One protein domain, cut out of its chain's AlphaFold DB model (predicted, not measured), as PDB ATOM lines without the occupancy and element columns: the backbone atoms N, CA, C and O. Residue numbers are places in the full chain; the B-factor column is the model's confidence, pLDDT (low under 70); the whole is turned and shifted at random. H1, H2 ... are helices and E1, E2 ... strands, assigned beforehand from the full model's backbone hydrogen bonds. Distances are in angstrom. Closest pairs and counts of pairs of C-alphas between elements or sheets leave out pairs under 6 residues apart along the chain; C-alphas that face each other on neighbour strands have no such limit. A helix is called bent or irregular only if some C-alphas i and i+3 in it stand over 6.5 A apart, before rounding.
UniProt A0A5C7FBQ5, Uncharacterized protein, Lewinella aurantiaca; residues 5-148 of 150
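This is residues 5 to 148 of the 150 residues of an uncharacterized protein of Lewinella aurantiaca (UniProt A0A5C7FBQ5). One eight-stranded sheet folds back on itself into two leaves that face each other, E7 E6 E5 and E1 E2 E3 E8, with E4 as the hinge; the long helix H1 runs off from this body as an arm, and its residues 5 to 21 stick out free. The short helix H2 lies beside the strands, and a long link, residues 121 to 134, joins E6 to E7. The 144 printed residues hold two named helices and eight named strands in the order H1 E1 E2 E3 H2 E4 E5 E6 E7 E8, of mixed class, helices and strands. The sheet's order is E7 E6 E5 E4 E1 E2 E3 E8, mixed, with E7 and E6 parallel and the other neighbours antiparallel. By its radius of gyration of 16.9 A the whole is compact, though its outline is elongated, spanning 59 by 37 by 31 A, and the arm makes the length.

Begin at the hinge of the folded sheet, E4, residues 92 to 101, which bends by 102 degrees at residue 95. Beside it find E1, residues 48 to 58, antiparallel to E4 and bending by 95 degrees at residue 51; N 50 and O 99 are 3.0 A apart, within hydrogen-bond range. From E1 walk to E2, residues 64 to 68, in a hairpin with N 57 and O 65 at 2.9 A. E2 and E3, residues 74 to 79, form the next hairpin, with N 66 and O 76 at 2.8 A; E1 E2 E3 is a meander, each strand the antiparallel neighbour of the one before. The edge strand E8, residues 142 to 146, is antiparallel to E3, with N 77 and O 144 at 2.9 A. On the other side of E4 look for E5, residues 105 to 110, in a hairpin with it, N 100 and O 107 at 2.8 A. E5 and E6, residues 115 to 120, are a hairpin too, with N 108 and O 117 at 2.8 A, and E4 E5 E6 is a second meander. The other edge strand, E7, residues 135 to 139, is parallel to E6 at 20 degrees, with N 136 and O 116 at 2.8 A. Between the leaves, the closest C-alphas of E3 and E6 are those of Leu 78 and Leu 119, 6.5 A apart. H2, residues 85 to 89, is on the sheet at a height of 8.1 A, over none of its strands. H1, residues 5 to 40, only grazes the sheet with its residues 26 to 38; it is near E4 and E1, and apart from H2. In H1, 29 of 32 O i to N i+4 pairs are within hydrogen-bond range; in H2 0 of 1 are, and 1 of its 2 O i to N i+3 pairs is.

Find C-alpha 5 at (-7.571, -16.930, 45.595); from there H1 runs 54.8 A to C-alpha 40. E1 begins at C-alpha 48, at (13.062, 20.334, 27.429), and covers 23.7 A. E2 measures 13.2 A, E3 16.3 A, H2 8.6 A and E4 18.8 A. H2 is neither bent nor irregular, but only just: C-alphas 85 and 88 are 6.3 A apart. E5 covers 16.4 A, E6 16.1 A and E7 12.5 A. E8 runs 13.0 A and ends at C-alpha 146, at (12.874, 22.059, 13.075).

The C-alphas of Pro 5 and Asp 81, the two farthest apart, are 60.2 A from each other. Without residues 5 to 21 the body spans 37 by 32 by 31 A. The printed part has no cut, and the link from E6 to E7 is long. The mean pLDDT of the printed part is 86.3; look for values under 70 at residues 5 to 24 and 131 to 132.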
ATOM      1  N   PRO A   5      -7.444 -18.379  45.801       54.03
ATOM      2  CA  PRO A   5      -7.571 -16.930  45.595       54.03
ATOM      3  C   PRO A   5      -6.394 -16.118  46.164       54.03
ATOM      4  O   PRO A   5      -6.229 -14.960  45.806       54.03
ATOM      5  N   ARG A   6      -5.563 -16.693  47.050       48.62
ATOM      6  CA  ARG A   6      -4.484 -15.950  47.738       48.62
ATOM      7  C   ARG A   6      -3.186 -15.853  46.935       48.62
ATOM      8  O   ARG A   6      -2.475 -14.866  47.066       48.62
ATOM      9  N   ILE A   7      -2.902 -16.840  46.086       53.44
ATOM     10  CA  ILE A   7      -1.699 -16.850  45.236       53.44
ATOM     11  C   ILE A   7      -1.853 -15.856  44.071       53.44
ATOM     12  O   ILE A   7      -0.891 -15.192  43.701       53.44
ATOM     13  N   LEU A   8      -3.078 -15.680  43.555       47.94
ATOM     14  CA  LEU A   8      -3.364 -14.748  42.460       47.94
ATOM     15  C   LEU A   8      -3.174 -13.275  42.874       47.94
ATOM     16  O   LEU A   8      -2.640 -12.482  42.108       47.94
ATOM     17  N   VAL A   9      -3.559 -12.913  44.104       53.03
ATOM     18  CA  VAL A   9      -3.425 -11.536  44.622       53.03
ATOM     19  C   VAL A   9      -1.958 -11.153  44.848       53.03
ATOM     20  O   VAL A   9      -1.581 -10.011  44.599       53.03
ATOM     21  N   LEU A  10      -1.112 -12.102  45.265       51.03
ATOM     22  CA  LEU A  10       0.310 -11.848  45.521       51.03
ATOM     23  C   LEU A  10       1.108 -11.628  44.223       51.03
ATOM     24  O   LEU A  10       2.003 -10.789  44.188       51.03
ATOM     25  N   LEU A  11       0.745 -12.336  43.147       49.72
ATOM     26  CA  LEU A  11       1.343 -12.171  41.817       49.72
ATOM     27  C   LEU A  11       0.998 -10.812  41.192       49.72
ATOM     28  O   LEU A  11       1.878 -10.153  40.647       49.72
ATOM     29  N   ILE A  12      -0.250 -10.354  41.332       54.56
ATOM     30  CA  ILE A  12      -0.672  -9.039  40.822       54.56
ATOM     31  C   ILE A  12       0.035  -7.906  41.583       54.56
ATOM     32  O   ILE A  12       0.512  -6.963  40.958       54.56
ATOM     33  N   PHE A  13       0.183  -8.011  42.909       48.56
ATOM     34  CA  PHE A  13       0.881  -6.987  43.698       48.56
ATOM     35  C   PHE A  13       2.376  -6.876  43.355       48.56
ATOM     36  O   PHE A  13       2.914  -5.774  43.344       48.56
ATOM     37  N   CYS A  14       3.033  -7.996  43.033       41.22
ATOM     38  CA  CYS A  14       4.458  -8.013  42.691       41.22
ATOM     39  C   CYS A  14       4.734  -7.390  41.308       41.22
ATOM     40  O   CYS A  14       5.685  -6.624  41.149       41.22
ATOM     41  N   CYS A  15       3.861  -7.641  40.324       41.41
ATOM     42  CA  CYS A  15       3.971  -7.023  39.000       41.41
ATOM     43  C   CYS A  15       3.687  -5.513  39.032       41.41
ATOM     44  O   CYS A  15       4.375  -4.756  38.356       41.41
ATOM     45  N   VAL A  16       2.724  -5.059  39.843       51.38
ATOM     46  CA  VAL A  16       2.409  -3.623  39.968       51.38
ATOM     47  C   VAL A  16       3.519  -2.866  40.702       51.38
ATOM     48  O   VAL A  16       3.831  -1.736  40.332       51.38
ATOM     49  N   SER A  17       4.165  -3.480  41.702       42.47
ATOM     50  CA  SER A  17       5.275  -2.828  42.397       42.47
ATOM     51  C   SER A  17       6.497  -2.649  41.496       42.47
ATOM     52  O   SER A  17       7.093  -1.582  41.525       42.47
ATOM     53  N   LEU A  18       6.845  -3.641  40.666       47.84
ATOM     54  CA  LEU A  18       8.017  -3.574  39.776       47.84
ATOM     55  C   LEU A  18       7.917  -2.426  38.761       47.84
ATOM     56  O   LEU A  18       8.889  -1.696  38.576       47.84
ATOM     57  N   SER A  19       6.742  -2.234  38.154       51.75
ATOM     58  CA  SER A  19       6.516  -1.136  37.208       51.75
ATOM     59  C   SER A  19       6.597   0.235  37.880       51.75
ATOM     60  O   SER A  19       7.151   1.167  37.305       51.75
ATOM     61  N   ALA A  20       6.097   0.352  39.116       56.16
ATOM     62  CA  ALA A  20       6.140   1.604  39.865       56.16
ATOM     63  C   ALA A  20       7.575   2.011  40.238       56.16
ATOM     64  O   ALA A  20       7.933   3.169  40.053       56.16
ATOM     65  N   VAL A  21       8.417   1.073  40.701       55.94
ATOM     66  CA  VAL A  21       9.806   1.406  41.084       55.94
ATOM     67  C   VAL A  21      10.645   1.796  39.866       55.94
ATOM     68  O   VAL A  21      11.436   2.730  39.943       55.94
ATOM     69  N   ALA A  22      10.456   1.110  38.732       56.88
ATOM     70  CA  ALA A  22      11.139   1.467  37.493       56.88
ATOM     71  C   ALA A  22      10.786   2.901  37.078       56.88
ATOM     72  O   ALA A  22      11.685   3.708  36.877       56.88
ATOM     73  N   GLN A  23       9.499   3.252  37.054       58.62
ATOM     74  CA  GLN A  23       9.043   4.590  36.673       58.62
ATOM     75  C   GLN A  23       9.556   5.697  37.614       58.62
ATOM     76  O   GLN A  23       9.980   6.745  37.132       58.62
ATOM     77  N   THR A  24       9.597   5.452  38.931       60.06
ATOM     78  CA  THR A  24      10.176   6.401  39.903       60.06
ATOM     79  C   THR A  24      11.665   6.658  39.641       60.06
ATOM     80  O   THR A  24      12.107   7.800  39.733       60.06
ATOM     81  N   ASN A  25      12.423   5.635  39.233       73.94
ATOM     82  CA  ASN A  25      13.845   5.792  38.917       73.94
ATOM     83  C   ASN A  25      14.085   6.640  37.652       73.94
ATOM     84  O   ASN A  25      15.057   7.392  37.610       73.94
ATOM     85  N   TYR A  26      13.215   6.557  36.634       78.44
ATOM     86  CA  TYR A  26      13.332   7.411  35.439       78.44
ATOM     87  C   TYR A  26      13.076   8.878  35.769       78.44
ATOM     88  O   TYR A  26      13.849   9.736  35.354       78.44
ATOM     89  N   GLU A  27      12.002   9.175  36.503       83.62
ATOM     90  CA  GLU A  27      11.654  10.559  36.835       83.62
ATOM     91  C   GLU A  27      12.760  11.245  37.645       83.62
ATOM     92  O   GLU A  27      13.130  12.378  37.334       83.62
ATOM     93  N   GLU A  28      13.339  10.549  38.627       87.75
ATOM     94  CA  GLU A  28      14.436  11.081  39.440       87.75
ATOM     95  C   GLU A  28      15.717  11.296  38.618       87.75
ATOM     96  O   GLU A  28      16.298  12.383  38.656       87.75
ATOM     97  N   ALA A  29      16.130  10.304  37.819       88.56
ATOM     98  CA  ALA A  29      17.336  10.400  36.994       88.56
ATOM     99  C   ALA A  29      17.230  11.510  35.935       88.56
ATOM    100  O   ALA A  29      18.172  12.280  35.729       88.56
ATOM    101  N   ILE A  30      16.070  11.621  35.277       90.75
ATOM    102  CA  ILE A  30      15.799  12.675  34.294       90.75
ATOM    103  C   ILE A  30      15.755  14.041  34.984       90.75
ATOM    104  O   ILE A  30      16.364  14.986  34.482       90.75
ATOM    105  N   GLY A  31      15.088  14.146  36.137       92.38
ATOM    106  CA  GLY A  31      15.013  15.379  36.920       92.38
ATOM    107  C   GLY A  31      16.395  15.897  37.319       92.38
ATOM    108  O   GLY A  31      16.739  17.033  36.996       92.38
ATOM    109  N   SER A  32      17.227  15.037  37.916       92.56
ATOM    110  CA  SER A  32      18.600  15.387  38.307       92.56
ATOM    111  C   SER A  32      19.435  15.844  37.109       92.56
ATOM    112  O   SER A  32      20.115  16.870  37.166       92.56
ATOM    113  N   PHE A  33      19.349  15.122  35.987       93.62
ATOM    114  CA  PHE A  33      20.047  15.489  34.756       93.62
ATOM    115  C   PHE A  33      19.624  16.870  34.225       93.62
ATOM    116  O   PHE A  33      20.476  17.686  33.857       93.62
ATOM    117  N   VAL A  34      18.317  17.142  34.187       95.12
ATOM    118  CA  VAL A  34      17.754  18.411  33.705       95.12
ATOM    119  C   VAL A  34      18.179  19.576  34.595       95.12
ATOM    120  O   VAL A  34      18.618  20.605  34.073       95.12
ATOM    121  N   ASP A  35      18.098  19.417  35.915       95.50
ATOM    122  CA  ASP A  35      18.465  20.461  36.873       95.50
ATOM    123  C   ASP A  35      19.952  20.808  36.783       95.50
ATOM    124  O   ASP A  35      20.326  21.981  36.677       95.50
ATOM    125  N   GLU A  36      20.814  19.791  36.730       94.25
ATOM    126  CA  GLU A  36      22.248  19.986  36.545       94.25
ATOM    127  C   GLU A  36      22.595  20.665  35.221       94.25
ATOM    128  O   GLU A  36      23.488  21.517  35.169       94.25
ATOM    129  N   HIS A  37      21.931  20.274  34.130       95.19
ATOM    130  CA  HIS A  37      22.124  20.907  32.828       95.19
ATOM    131  C   HIS A  37      21.717  22.381  32.881       95.19
ATOM    132  O   HIS A  37      22.504  23.257  32.517       95.19
ATOM    133  N   ASN A  38      20.519  22.661  33.394       96.62
ATOM    134  CA  ASN A  38      19.946  24.003  33.467       96.62
ATOM    135  C   ASN A  38      20.753  24.948  34.365       96.62
ATOM    136  O   ASN A  38      20.823  26.141  34.068       96.62
ATOM    137  N   ALA A  39      21.411  24.431  35.406       95.94
ATOM    138  CA  ALA A  39      22.308  25.202  36.268       95.94
ATOM    139  C   ALA A  39      23.585  25.691  35.553       95.94
ATOM    140  O   ALA A  39      24.219  26.643  36.009       95.94
ATOM    141  N   ARG A  40      23.977  25.059  34.437       94.56
ATOM    142  CA  ARG A  40      25.216  25.364  33.693       94.56
ATOM    143  C   ARG A  40      25.000  26.237  32.456       94.56
ATOM    144  O   ARG A  40      25.974  26.696  31.863       94.56
ATOM    145  N   VAL A  41      23.752  26.467  32.045       94.69
ATOM    146  CA  VAL A  41      23.422  27.147  30.784       94.69
ATOM    147  C   VAL A  41      22.475  28.330  30.991       94.69
ATOM    148  O   VAL A  41      21.752  28.432  31.974       94.69
ATOM    149  N   SER A  42      22.446  29.249  30.023       94.69
ATOM    150  CA  SER A  42      21.452  30.331  30.000       94.69
ATOM    151  C   SER A  42      20.032  29.794  29.783       94.69
ATOM    152  O   SER A  42      19.873  28.839  29.026       94.69
ATOM    153  N   MET A  43      19.005  30.486  30.292       92.25
ATOM    154  CA  MET A  43      17.583  30.090  30.185       92.25
ATOM    155  C   MET A  43      17.113  29.707  28.771       92.25
ATOM    156  O   MET A  43      16.326  28.783  28.604       92.25
ATOM    157  N   ARG A  44      17.624  30.369  27.725       91.69
ATOM    158  CA  ARG A  44      17.309  30.038  26.318       91.69
ATOM    159  C   ARG A  44      17.734  28.624  25.884       91.69
ATOM    160  O   ARG A  44      17.236  28.134  24.877       91.69
ATOM    161  N   ASN A  45      18.660  28.008  26.617       93.06
ATOM    162  CA  ASN A  45      19.245  26.691  26.356       93.06
ATOM    163  C   ASN A  45      18.818  25.656  27.403       93.06
ATOM    164  O   ASN A  45      19.432  24.589  27.484       93.06
ATOM    165  N   TRP A  46      17.814  25.979  28.224       96.00
ATOM    166  CA  TRP A  46      17.265  25.016  29.163       96.00
ATOM    167  C   TRP A  46      16.787  23.763  28.445       96.00
ATOM    168  O   TRP A  46      16.251  23.822  27.331       96.00
ATOM    169  N   ALA A  47      17.010  22.634  29.105       96.12
ATOM    170  CA  ALA A  47      16.547  21.351  28.639       96.12
ATOM    171  C   ALA A  47      15.015  21.336  28.566       96.12
ATOM    172  O   ALA A  47      14.325  21.977  29.363       96.12
ATOM    173  N   LYS A  48      14.491  20.595  27.595       94.44
ATOM    174  CA  LYS A  48      13.062  20.334  27.429       94.44
ATOM    175  C   LYS A  48      12.831  18.839  27.522       94.44
ATOM    176  O   LYS A  48      13.600  18.079  26.940       94.44
ATOM    177  N   THR A  49      11.778  18.439  28.215       94.31
ATOM    178  CA  THR A  49      11.376  17.040  28.348       94.31
ATOM    179  C   THR A  49       9.945  16.864  27.877       94.31
ATOM    180  O   THR A  49       9.090  17.682  28.216       94.31
ATOM    181  N   GLU A  50       9.676  15.807  27.125       93.94
ATOM    182  CA  GLU A  50       8.328  15.475  26.668       93.94
ATOM    183  C   GLU A  50       8.162  13.972  26.429       93.94
ATOM    184  O   GLU A  50       9.143  13.233  26.343       93.94
ATOM    185  N   THR A  51       6.908  13.536  26.316       94.69
ATOM    186  CA  THR A  51       6.548  12.168  25.938       94.69
ATOM    187  C   THR A  51       5.735  12.211  24.655       94.69
ATOM    188  O   THR A  51       4.704  12.882  24.614       94.69
ATOM    189  N   ALA A  52       6.184  11.510  23.618       96.94
ATOM    190  CA  ALA A  52       5.498  11.473  22.329       96.94
ATOM    191  C   ALA A  52       5.921  10.249  21.499       96.94
ATOM    192  O   ALA A  52       6.993   9.686  21.749       96.94
ATOM    193  N   PRO A  53       5.125   9.844  20.493       98.00
ATOM    194  CA  PRO A  53       5.571   8.888  19.492       98.00
ATOM    195  C   PRO A  53       6.786   9.426  18.727       98.00
ATOM    196  O   PRO A  53       6.853  10.616  18.400       98.00
ATOM    197  N   VAL A  54       7.742   8.546  18.429       98.31
ATOM    198  CA  VAL A  54       8.969   8.893  17.707       98.31
ATOM    199  C   VAL A  54       9.258   7.896  16.596       98.31
ATOM    200  O   VAL A  54       9.283   6.691  16.822       98.31
ATOM    201  N   SER A  55       9.572   8.407  15.408       98.06
ATOM    202  CA  SER A  55      10.144   7.618  14.313       98.06
ATOM    203  C   SER A  55      11.588   8.038  14.062       98.06
ATOM    204  O   SER A  55      11.859   9.202  13.762       98.06
ATOM    205  N   LEU A  56      12.510   7.084  14.152       97.81
ATOM    206  CA  LEU A  56      13.930   7.238  13.862       97.81
ATOM    207  C   LEU A  56      14.259   6.633  12.496       97.81
ATOM    208  O   LEU A  56      13.833   5.520  12.178       97.81
ATOM    209  N   ARG A  57      15.040   7.346  11.685       96.81
ATOM    210  CA  ARG A  57      15.495   6.862  10.374       96.81
ATOM    211  C   ARG A  57      16.790   7.531   9.934       96.81
ATOM    212  O   ARG A  57      17.104   8.628  10.378       96.81
ATOM    213  N   ILE A  58      17.465   6.918   8.971       95.81
ATOM    214  CA  ILE A  58      18.548   7.558   8.219       95.81
ATOM    215  C   ILE A  58      17.956   8.112   6.921       95.81
ATOM    216  O   ILE A  58      17.204   7.416   6.238       95.81
ATOM    217  N   ASN A  59      18.240   9.376   6.608       94.00
ATOM    218  CA  ASN A  59      17.770  10.005   5.372       94.00
ATOM    219  C   ASN A  59      18.744   9.782   4.197       94.00
ATOM    220  O   ASN A  59      19.851   9.273   4.366       94.00
ATOM    221  N   ASP A  60      18.360  10.233   3.000       92.00
ATOM    222  CA  ASP A  60      19.157  10.076   1.770       92.00
ATOM    223  C   ASP A  60      20.532  10.780   1.814       92.00
ATOM    224  O   ASP A  60      21.355  10.602   0.916       92.00
ATOM    225  N   ARG A  61      20.788  11.606   2.837       92.94
ATOM    226  CA  ARG A  61      22.051  12.321   3.072       92.94
ATOM    227  C   ARG A  61      22.901  11.691   4.175       92.94
ATOM    228  O   ARG A  61      23.869  12.311   4.603       92.94
ATOM    229  N   ASN A  62      22.557  10.487   4.626       91.31
ATOM    230  CA  ASN A  62      23.215   9.807   5.740       91.31
ATOM    231  C   ASN A  62      23.084  10.542   7.095       91.31
ATOM    232  O   ASN A  62      23.864  10.302   8.019       91.31
ATOM    233  N   GLU A  63      22.096  11.428   7.239       95.44
ATOM    234  CA  GLU A  63      21.794  12.101   8.505       95.44
ATOM    235  C   GLU A  63      20.795  11.255   9.307       95.44
ATOM    236  O   GLU A  63      19.851  10.691   8.742       95.44
ATOM    237  N   LEU A  64      20.984  11.185  10.626       96.62
ATOM    238  CA  LEU A  64      20.038  10.525  11.524       96.62
ATOM    239  C   LEU A  64      18.903  11.501  11.852       96.62
ATOM    240  O   LEU A  64      19.135  12.586  12.388       96.62
ATOM    241  N   GLU A  65      17.671  11.124  11.522       97.38
ATOM    242  CA  GLU A  65      16.467  11.914  11.759       97.38
ATOM    243  C   GLU A  65      15.582  11.265  12.822       97.38
ATOM    244  O   GLU A  65      15.262  10.081  12.730       97.38
ATOM    245  N   ALA A  66      15.119  12.072  13.777       97.62
ATOM    246  CA  ALA A  66      14.043  11.722  14.695       97.62
ATOM    247  C   ALA A  66      12.828  12.622  14.440       97.62
ATOM    248  O   ALA A  66      12.920  13.852  14.519       97.62
ATOM    249  N   PHE A  67      11.689  12.009  14.135       97.56
ATOM    250  CA  PHE A  67      10.396  12.673  14.011       97.56
ATOM    251  C   PHE A  67       9.619  12.461  15.296       97.56
ATOM    252  O   PHE A  67       9.240  11.335  15.588       97.56
ATOM    253  N   VAL A  68       9.392  13.537  16.039       96.88
ATOM    254  CA  VAL A  68       8.585  13.543  17.257       96.88
ATOM    255  C   VAL A  68       7.173  13.990  16.884       96.88
ATOM    256  O   VAL A  68       6.971  15.142  16.484       96.88
ATOM    257  N   ASP A  69       6.201  13.086  16.995       95.44
ATOM    258  CA  ASP A  69       4.796  13.377  16.683       95.44
ATOM    259  C   ASP A  69       4.108  14.063  17.870       95.44
ATOM    260  O   ASP A  69       3.313  13.483  18.607       95.44
ATOM    261  N   ASN A  70       4.482  15.324  18.083       89.38
ATOM    262  CA  ASN A  70       3.865  16.232  19.044       89.38
ATOM    263  C   ASN A  70       3.091  17.349  18.322       89.38
ATOM    264  O   ASN A  70       3.081  17.442  17.092       89.38
ATOM    265  N   GLU A  71       2.489  18.267  19.083       89.00
ATOM    266  CA  GLU A  71       1.746  19.416  18.533       89.00
ATOM    267  C   GLU A  71       2.568  20.277  17.556       89.00
ATOM    268  O   GLU A  71       2.015  20.939  16.681       89.00
ATOM    269  N   SER A  72       3.897  20.279  17.697       87.44
ATOM    270  CA  SER A  72       4.819  21.064  16.869       87.44
ATOM    271  C   SER A  72       5.508  20.256  15.764       87.44
ATOM    272  O   SER A  72       6.383  20.809  15.088       87.44
ATOM    273  N   ARG A  73       5.175  18.962  15.625       91.19
ATOM    274  CA  ARG A  73       5.808  17.991  14.717       91.19
ATOM    275  C   ARG A  73       7.314  18.200  14.607       91.19
ATOM    276  O   ARG A  73       7.846  18.536  13.544       91.19
ATOM    277  N   LEU A  74       7.990  18.099  15.747       95.06
ATOM    278  CA  LEU A  74       9.412  18.382  15.841       95.06
ATOM    279  C   LEU A  74      10.217  17.359  15.025       95.06
ATOM    280  O   LEU A  74      10.161  16.157  15.272       95.06
ATOM    281  N   ARG A  75      11.030  17.852  14.087       96.69
ATOM    282  CA  ARG A  75      12.061  17.063  13.404       96.69
ATOM    283  C   ARG A  75      13.439  17.417  13.943       96.69
ATOM    284  O   ARG A  75      13.864  18.573  13.860       96.69
ATOM    285  N   ILE A  76      14.146  16.414  14.438       97.06
ATOM    286  CA  ILE A  76      15.525  16.502  14.913       97.06
ATOM    287  C   ILE A  76      16.408  15.818  13.877       97.06
ATOM    288  O   ILE A  76      16.083  14.727  13.424       97.06
ATOM    289  N   THR A  77      17.507  16.460  13.492       97.31
ATOM    290  CA  THR A  77      18.434  15.928  12.488       97.31
ATOM    291  C   THR A  77      19.859  16.047  13.003       97.31
ATOM    292  O   THR A  77      20.293  17.155  13.331       97.31
ATOM    293  N   LEU A  78      20.575  14.926  13.048       97.25
ATOM    294  CA  LEU A  78      22.002  14.851  13.338       97.25
ATOM    295  C   LEU A  78      22.780  14.617  12.036       97.25
ATOM    296  O   LEU A  78      22.613  13.594  11.372       97.25
ATOM    297  N   GLN A  79      23.639  15.572  11.692       96.12
ATOM    298  CA  GLN A  79      24.599  15.481  10.596       96.12
ATOM    299  C   GLN A  79      25.818  14.702  11.070       96.12
ATOM    300  O   GLN A  79      26.502  15.140  11.994       96.12
ATOM    301  N   ARG A  80      26.059  13.545  10.458       91.81
ATOM    302  CA  ARG A  80      27.093  12.589  10.864       91.81
ATOM    303  C   ARG A  80      28.260  12.631   9.890       91.81
ATOM    304  O   ARG A  80      28.037  12.751   8.686       91.81
ATOM    305  N   ASP A  81      29.478  12.481  10.398       81.06
ATOM    306  CA  ASP A  81      30.679  12.391   9.556       81.06
ATOM    307  C   ASP A  81      30.770  11.043   8.826       81.06
ATOM    308  O   ASP A  81      31.217  10.979   7.680       81.06
ATOM    309  N   VAL A  82      30.322   9.962   9.473       84.50
ATOM    310  CA  VAL A  82      30.410   8.587   8.963       84.50
ATOM    311  C   VAL A  82      29.166   7.772   9.328       84.50
ATOM    312  O   VAL A  82      28.478   8.063  10.307       84.50
ATOM    313  N   ALA A  83      28.865   6.757   8.515       85.56
ATOM    314  CA  ALA A  83      27.892   5.724   8.870       85.56
ATOM    315  C   ALA A  83      28.444   4.839   9.997       85.56
ATOM    316  O   ALA A  83      29.661   4.706  10.149       85.56
ATOM    317  N   THR A  84      27.548   4.236  10.772       86.50
ATOM    318  CA  THR A  84      27.900   3.378  11.911       86.50
ATOM    319  C   THR A  84      27.326   1.980  11.708       86.50
ATOM    320  O   THR A  84      26.314   1.833  11.030       86.50
ATOM    321  N   ASP A  85      27.903   0.954  12.334       88.06
ATOM    322  CA  ASP A  85      27.315  -0.399  12.297       88.06
ATOM    323  C   ASP A  85      25.918  -0.435  12.955       88.06
ATOM    324  O   ASP A  85      25.083  -1.279  12.644       88.06
ATOM    325  N   MET A  86      25.620   0.536  13.827       89.06
ATOM    326  CA  MET A  86      24.306   0.706  14.455       89.06
ATOM    327  C   MET A  86      23.235   1.206  13.475       89.06
ATOM    328  O   MET A  86      22.056   1.237  13.826       89.06
ATOM    329  N   ASP A  87      23.612   1.569  12.246       91.38
ATOM    330  CA  ASP A  87      22.682   1.991  11.197       91.38
ATOM    331  C   ASP A  87      21.709   0.863  10.808       91.38
ATOM    332  O   ASP A  87      20.589   1.135  10.376       91.38
ATOM    333  N   GLU A  88      22.096  -0.397  11.043       91.19
ATOM    334  CA  GLU A  88      21.258  -1.589  10.851       91.19
ATOM    335  C   GLU A  88      20.017  -1.620  11.761       91.19
ATOM    336  O   GLU A  88      19.085  -2.385  11.517       91.19
ATOM    337  N   LEU A  89      19.978  -0.776  12.799       90.56
ATOM    338  CA  LEU A  89      18.858  -0.675  13.736       90.56
ATOM    339  C   LEU A  89      17.720   0.223  13.224       90.56
ATOM    340  O   LEU A  89      16.700   0.351  13.901       90.56
ATOM    341  N   PHE A  90      17.871   0.851  12.050       93.12
ATOM    342  CA  PHE A  90      16.884   1.770  11.481       93.12
ATOM    343  C   PHE A  90      16.192   1.207  10.227       93.12
ATOM    344  O   PHE A  90      16.811   0.494   9.437       93.12
ATOM    345  N   PRO A  91      14.923   1.582   9.967       95.88
ATOM    346  CA  PRO A  91      14.094   2.507  10.745       95.88
ATOM    347  C   PRO A  91      13.592   1.897  12.061       95.88
ATOM    348  O   PRO A  91      13.353   0.697  12.145       95.88
ATOM    349  N   TYR A  92      13.376   2.750  13.063       96.75
ATOM    350  CA  TYR A  92      12.901   2.354  14.390       96.75
ATOM    351  C   TYR A  92      11.728   3.240  14.814       96.75
ATOM    352  O   TYR A  92      11.786   4.456  14.639       96.75
ATOM    353  N   ASN A  93      10.653   2.656  15.345       97.50
ATOM    354  CA  ASN A  93       9.457   3.395  15.758       97.50
ATOM    355  C   ASN A  93       9.147   3.112  17.225       97.50
ATOM    356  O   ASN A  93       9.172   1.959  17.641       97.50
ATOM    357  N   ILE A  94       8.818   4.166  17.965       97.31
ATOM    358  CA  ILE A  94       8.472   4.125  19.383       97.31
ATOM    359  C   ILE A  94       7.095   4.759  19.535       97.31
ATOM    360  O   ILE A  94       6.929   5.942  19.237       97.31
ATOM    361  N   ASP A  95       6.116   4.005  20.028       96.56
ATOM    362  CA  ASP A  95       4.745   4.509  20.200       96.56
ATOM    363  C   ASP A  95       4.652   5.600  21.282       96.56
ATOM    364  O   ASP A  95       3.784   6.468  21.230       96.56
ATOM    365  N   SER A  96       5.546   5.569  22.273       95.38
ATOM    366  CA  SER A  96       5.608   6.551  23.358       95.38
ATOM    367  C   SER A  96       7.021   6.629  23.940       95.38
ATOM    368  O   SER A  96       7.347   5.914  24.887       95.38
ATOM    369  N   ALA A  97       7.857   7.508  23.388       95.19
ATOM    370  CA  ALA A  97       9.215   7.740  23.868       95.19
ATOM    371  C   ALA A  97       9.265   8.852  24.922       95.19
ATOM    372  O   ALA A  97       8.532   9.837  24.816       95.19
ATOM    373  N   LEU A  98      10.181   8.744  25.889       94.25
ATOM    374  CA  LEU A  98      10.602   9.888  26.707       94.25
ATOM    375  C   LEU A  98      11.729  10.614  25.975       94.25
ATOM    376  O   LEU A  98      12.728  10.002  25.599       94.25
ATOM    377  N   ILE A  99      11.573  11.915  25.758       95.38
ATOM    378  CA  ILE A  99      12.490  12.716  24.949       95.38
ATOM    379  C   ILE A  99      13.066  13.829  25.816       95.38
ATOM    380  O   ILE A  99      12.321  14.588  26.433       95.38
ATOM    381  N   ILE A 100      14.392  13.953  25.835       95.62
ATOM    382  CA  ILE A 100      15.132  14.992  26.553       95.62
ATOM    383  C   ILE A 100      15.960  15.773  25.540       95.62
ATOM    384  O   ILE A 100      16.839  15.231  24.876       95.62
ATOM    385  N   ILE A 101      15.697  17.067  25.419       95.62
ATOM    386  CA  ILE A 101      16.296  17.946  24.419       95.62
ATOM    387  C   ILE A 101      17.115  19.005  25.141       95.62
ATOM    388  O   ILE A 101      16.556  19.918  25.742       95.62
ATOM    389  N   THR A 102      18.437  18.923  25.042       95.50
ATOM    390  CA  THR A 102      19.361  19.989  25.476       95.50
ATOM    391  C   THR A 102      19.801  20.826  24.272       95.50
ATOM    392  O   THR A 102      19.250  20.670  23.185       95.50
ATOM    393  N   ASN A 103      20.783  21.722  24.414       91.62
ATOM    394  CA  ASN A 103      21.375  22.432  23.276       91.62
ATOM    395  C   ASN A 103      22.290  21.535  22.421       91.62
ATOM    396  O   ASN A 103      22.297  21.705  21.201       91.62
ATOM    397  N   GLU A 104      22.976  20.558  23.019       92.62
ATOM    398  CA  GLU A 104      24.025  19.745  22.367       92.62
ATOM    399  C   GLU A 104      23.658  18.273  22.176       92.62
ATOM    400  O   GLU A 104      24.256  17.599  21.347       92.62
ATOM    401  N   THR A 105      22.692  17.771  22.942       95.25
ATOM    402  CA  THR A 105      22.301  16.357  22.941       95.25
ATOM    403  C   THR A 105      20.786  16.215  22.969       95.25
ATOM    404  O   THR A 105      20.091  16.977  23.650       95.25
ATOM    405  N   VAL A 106      20.278  15.237  22.232       96.81
ATOM    406  CA  VAL A 106      18.902  14.756  22.329       96.81
ATOM    407  C   VAL A 106      18.949  13.303  22.771       96.81
ATOM    408  O   VAL A 106      19.589  12.491  22.111       96.81
ATOM    409  N   VAL A 107      18.279  12.988  23.873       95.81
ATOM    410  CA  VAL A 107      18.131  11.621  24.378       95.81
ATOM    411  C   VAL A 107      16.693  11.179  24.136       95.81
ATOM    412  O   VAL A 107      15.764  11.906  24.481       95.81
ATOM    413  N   ILE A 108      16.514  10.018  23.518       96.00
ATOM    414  CA  ILE A 108      15.218   9.414  23.201       96.00
ATOM    415  C   ILE A 108      15.214   8.029  23.829       96.00
ATOM    416  O   ILE A 108      16.077   7.209  23.534       96.00
ATOM    417  N   ILE A 109      14.262   7.782  24.711       93.69
ATOM    418  CA  ILE A 109      14.175   6.566  25.513       93.69
ATOM    419  C   ILE A 109      12.931   5.811  25.070       93.69
ATOM    420  O   ILE A 109      11.828   6.358  25.136       93.69
ATOM    421  N   ASP A 110      13.116   4.564  24.651       92.81
ATOM    422  CA  ASP A 110      12.042   3.595  24.472       92.81
ATOM    423  C   ASP A 110      11.835   2.823  25.787       92.81
ATOM    424  O   ASP A 110      12.630   1.935  26.104       92.81
ATOM    425  N   PRO A 111      10.790   3.138  26.576       87.25
ATOM    426  CA  PRO A 111      10.564   2.488  27.864       87.25
ATOM    427  C   PRO A 111      10.049   1.046  27.733       87.25
ATOM    428  O   PRO A 111      10.007   0.325  28.731       87.25
ATOM    429  N   VAL A 112       9.603   0.628  26.540       89.00
ATOM    430  CA  VAL A 112       9.064  -0.717  26.295       89.00
ATOM    431  C   VAL A 112      10.198  -1.672  25.958       89.00
ATOM    432  O   VAL A 112      10.371  -2.684  26.638       89.00
ATOM    433  N   GLU A 113      10.989  -1.321  24.945       88.94
ATOM    434  CA  GLU A 113      12.115  -2.140  24.478       88.94
ATOM    435  C   GLU A 113      13.396  -1.901  25.284       88.94
ATOM    436  O   GLU A 113      14.357  -2.658  25.141       88.94
ATOM    437  N   LYS A 114      13.395  -0.904  26.183       87.56
ATOM    438  CA  LYS A 114      14.500  -0.609  27.105       87.56
ATOM    439  C   LYS A 114      15.783  -0.207  26.382       87.56
ATOM    440  O   LYS A 114      16.867  -0.717  26.667       87.56
ATOM    441  N   ILE A 115      15.642   0.670  25.388       89.75
ATOM    442  CA  ILE A 115      16.737   1.159  24.541       89.75
ATOM    443  C   ILE A 115      16.763   2.681  24.595       89.75
ATOM    444  O   ILE A 115      15.735   3.344  24.435       89.75
ATOM    445  N   HIS A 116      17.954   3.250  24.774       92.69
ATOM    446  CA  HIS A 116      18.162   4.692  24.720       92.69
ATOM    447  C   HIS A 116      18.948   5.073  23.469       92.69
ATOM    448  O   HIS A 116      19.976   4.475  23.168       92.69
ATOM    449  N   PHE A 117      18.516   6.121  22.781       94.62
ATOM    450  CA  PHE A 117      19.215   6.723  21.654       94.62
ATOM    451  C   PHE A 117      19.698   8.112  22.065       94.62
ATOM    452  O   PHE A 117      18.900   8.947  22.487       94.62
ATOM    453  N   ALA A 118      20.993   8.379  21.932       94.81
ATOM    454  CA  ALA A 118      21.579   9.686  22.192       94.81
ATOM    455  C   ALA A 118      22.127  10.269  20.888       94.81
ATOM    456  O   ALA A 118      23.049   9.718  20.302       94.81
ATOM    457  N   LEU A 119      21.564  11.383  20.427       95.81
ATOM    458  CA  LEU A 119      22.047  12.143  19.276       95.81
ATOM    459  C   LEU A 119      22.831  13.334  19.815       95.81
ATOM    460  O   LEU A 119      22.230  14.223  20.424       95.81
ATOM    461  N   SER A 120      24.148  13.365  19.618       95.19
ATOM    462  CA  SER A 120      25.012  14.350  20.267       95.19
ATOM    463  C   SER A 120      25.999  15.032  19.327       95.19
ATOM    464  O   SER A 120      26.484  14.448  18.364       95.19
ATOM    465  N   LEU A 121      26.319  16.284  19.657       94.31
ATOM    466  CA  LEU A 121      27.464  17.014  19.108       94.31
ATOM    467  C   LEU A 121      28.790  16.673  19.813       94.31
ATOM    468  O   LEU A 121      29.846  17.098  19.355       94.31
ATOM    469  N   ASN A 122      28.737  15.948  20.934       90.62
ATOM    470  CA  ASN A 122      29.897  15.574  21.736       90.62
ATOM    471  C   ASN A 122      30.068  14.050  21.709       90.62
ATOM    472  O   ASN A 122      29.085  13.326  21.839       90.62
ATOM    473  N   GLN A 123      31.312  13.573  21.614       85.50
ATOM    474  CA  GLN A 123      31.624  12.133  21.640       85.50
ATOM    475  C   GLN A 123      31.430  11.512  23.034       85.50
ATOM    476  O   GLN A 123      31.171  10.323  23.176       85.50
ATOM    477  N   GLU A 124      31.529  12.331  24.084       89.69
ATOM    478  CA  GLU A 124      31.330  11.929  25.481       89.69
ATOM    479  C   GLU A 124      30.278  12.835  26.141       89.69
ATOM    480  O   GLU A 124      30.597  13.658  27.008       89.69
ATOM    481  N   PRO A 125      29.006  12.779  25.702       90.19
ATOM    482  CA  PRO A 125      27.976  13.602  26.303       90.19
ATOM    483  C   PRO A 125      27.673  13.114  27.715       90.19
ATOM    484  O   PRO A 125      27.682  11.918  28.008       90.19
ATOM    485  N   ARG A 126      27.314  14.050  28.593       89.75
ATOM    486  CA  ARG A 126      26.659  13.682  29.849       89.75
ATOM    487  C   ARG A 126      25.260  13.178  29.518       89.75
ATOM    488  O   ARG A 126      24.517  13.860  28.814       89.75
ATOM    489  N   LEU A 127      24.917  12.009  30.036       90.44
ATOM    490  CA  LEU A 127      23.625  11.360  29.849       90.44
ATOM    491  C   LEU A 127      22.938  11.212  31.212       90.44
ATOM    492  O   LEU A 127      23.634  11.170  32.228       90.44
ATOM    493  N   PRO A 128      21.597  11.156  31.262       88.75
ATOM    494  CA  PRO A 128      20.898  10.844  32.503       88.75
ATOM    495  C   PRO A 128      21.305   9.449  33.000       88.75
ATOM    496  O   PRO A 128      21.380   8.502  32.214       88.75
ATOM    497  N   GLU A 129      21.560   9.316  34.303       84.50
ATOM    498  CA  GLU A 129      21.956   8.050  34.935       84.50
ATOM    499  C   GLU A 129      20.744   7.126  35.125       84.50
ATOM    500  O   GLU A 129      20.244   6.911  36.226       84.50
ATOM    501  N   ILE A 130      20.241   6.588  34.018       81.00
ATOM    502  CA  ILE A 130      19.127   5.641  34.002       81.00
ATOM    503  C   ILE A 130      19.701   4.219  34.042       81.00
ATOM    504  O   ILE A 130      20.633   3.890  33.308       81.00
ATOM    505  N   SER A 131      19.179   3.368  34.928       65.62
ATOM    506  CA  SER A 131      19.777   2.059  35.223       65.62
ATOM    507  C   SER A 131      19.851   1.115  34.013       65.62
ATOM    508  O   SER A 131      18.853   0.947  33.326       65.62
ATOM    509  N   ALA A 132      20.988   0.419  33.866       60.44
ATOM    510  CA  ALA A 132      21.258  -0.845  33.146       60.44
ATOM    511  C   ALA A 132      20.837  -1.008  31.667       60.44
ATOM    512  O   ALA A 132      21.145  -2.048  31.079       60.44
ATOM    513  N   GLU A 133      20.178  -0.030  31.058       79.12
ATOM    514  CA  GLU A 133      19.700  -0.125  29.679       79.12
ATOM    515  C   GLU A 133      20.761   0.340  28.671       79.12
ATOM    516  O   GLU A 133      21.479   1.317  28.923       79.12
ATOM    517  N   PRO A 134      20.917  -0.366  27.534       85.56
ATOM    518  CA  PRO A 134      21.891   0.003  26.520       85.56
ATOM    519  C   PRO A 134      21.581   1.392  25.963       85.56
ATOM    520  O   PRO A 134      20.463   1.680  25.530       85.56
ATOM    521  N   THR A 135      22.607   2.244  25.941       90.31
ATOM    522  CA  THR A 135      22.543   3.536  25.259       90.31
ATOM    523  C   THR A 135      23.339   3.491  23.967       90.31
ATOM    524  O   THR A 135      24.536   3.218  23.955       90.31
ATOM    525  N   LEU A 136      22.640   3.784  22.882       92.50
ATOM    526  CA  LEU A 136      23.138   3.900  21.529       92.50
ATOM    527  C   LEU A 136      23.484   5.364  21.258       92.50
ATOM    528  O   LEU A 136      22.600   6.196  21.039       92.50
ATOM    529  N   LEU A 137      24.777   5.684  21.314       92.62
ATOM    530  CA  LEU A 137      25.282   7.030  21.064       92.62
ATOM    531  C   LEU A 137      25.602   7.224  19.580       92.62
ATOM    532  O   LEU A 137      26.421   6.510  19.008       92.62
ATOM    533  N   PHE A 138      24.985   8.239  18.987       93.12
ATOM    534  CA  PHE A 138      25.263   8.736  17.651       93.12
ATOM    535  C   PHE A 138      25.857  10.135  17.767       93.12
ATOM    536  O   PHE A 138      25.199  11.064  18.245       93.12
ATOM    537  N   GLU A 139      27.097  10.282  17.315       92.56
ATOM    538  CA  GLU A 139      27.792  11.565  17.265       92.56
ATOM    539  C   GLU A 139      27.730  12.196  15.870       92.56
ATOM    540  O   GLU A 139      27.552  11.520  14.852       92.56
ATOM    541  N   GLY A 140      27.865  13.516  15.824       92.25
ATOM    542  CA  GLY A 140      27.880  14.261  14.580       92.25
ATOM    543  C   GLY A 140      28.377  15.689  14.754       92.25
ATOM    544  O   GLY A 140      28.600  16.163  15.863       92.25
ATOM    545  N   PHE A 141      28.518  16.399  13.641       92.88
ATOM    546  CA  PHE A 141      29.035  17.769  13.600       92.88
ATOM    547  C   PHE A 141      27.932  18.835  13.524       92.88
ATOM    548  O   PHE A 141      28.210  20.033  13.605       92.88
ATOM    549  N   GLY A 142      26.672  18.426  13.363       94.19
ATOM    550  CA  GLY A 142      25.535  19.338  13.285       94.19
ATOM    551  C   GLY A 142      24.273  18.726  13.875       94.19
ATOM    552  O   GLY A 142      23.943  17.587  13.580       94.19
ATOM    553  N   LEU A 143      23.537  19.489  14.687       95.06
ATOM    554  CA  LEU A 143      22.302  19.045  15.332       95.06
ATOM    555  C   LEU A 143      21.237  20.126  15.169       95.06
ATOM    556  O   LEU A 143      21.317  21.200  15.767       95.06
ATOM    557  N   THR A 144      20.238  19.845  14.338       94.69
ATOM    558  CA  THR A 144      19.183  20.800  13.984       94.69
ATOM    559  C   THR A 144      17.842  20.362  14.554       94.69
ATOM    560  O   THR A 144      17.519  19.178  14.570       94.69
ATOM    561  N   ARG A 145      17.039  21.335  14.997       93.75
ATOM    562  CA  ARG A 145      15.679  21.143  15.512       93.75
ATOM    563  C   ARG A 145      14.735  22.011  14.687       93.75
ATOM    564  O   ARG A 145      14.868  23.231  14.689       93.75
ATOM    565  N   ASN A 146      13.828  21.385  13.948       92.94
ATOM    566  CA  ASN A 146      12.874  22.059  13.075       92.94
ATOM    567  C   ASN A 146      11.460  21.845  13.612       92.94
ATOM    568  O   ASN A 146      10.975  20.717  13.640       92.94
ATOM    569  N   TRP A 147      10.803  22.932  14.007       88.69
ATOM    570  CA  TRP A 147       9.410  22.914  14.446       88.69
ATOM    571  C   TRP A 147       8.511  23.290  13.273       88.69
ATOM    572  O   TRP A 147       8.631  24.389  12.727       88.69
ATOM    573  N   ALA A 148       7.602  22.397  12.897       81.88
ATOM    574  CA  ALA A 148       6.546  22.701  11.948       81.88
ATOM    575  C   ALA A 148       5.309  23.126  12.747       81.88
ATOM    576  O   ALA A 148       4.535  22.289  13.201       81.88
TER     577      ALA A 148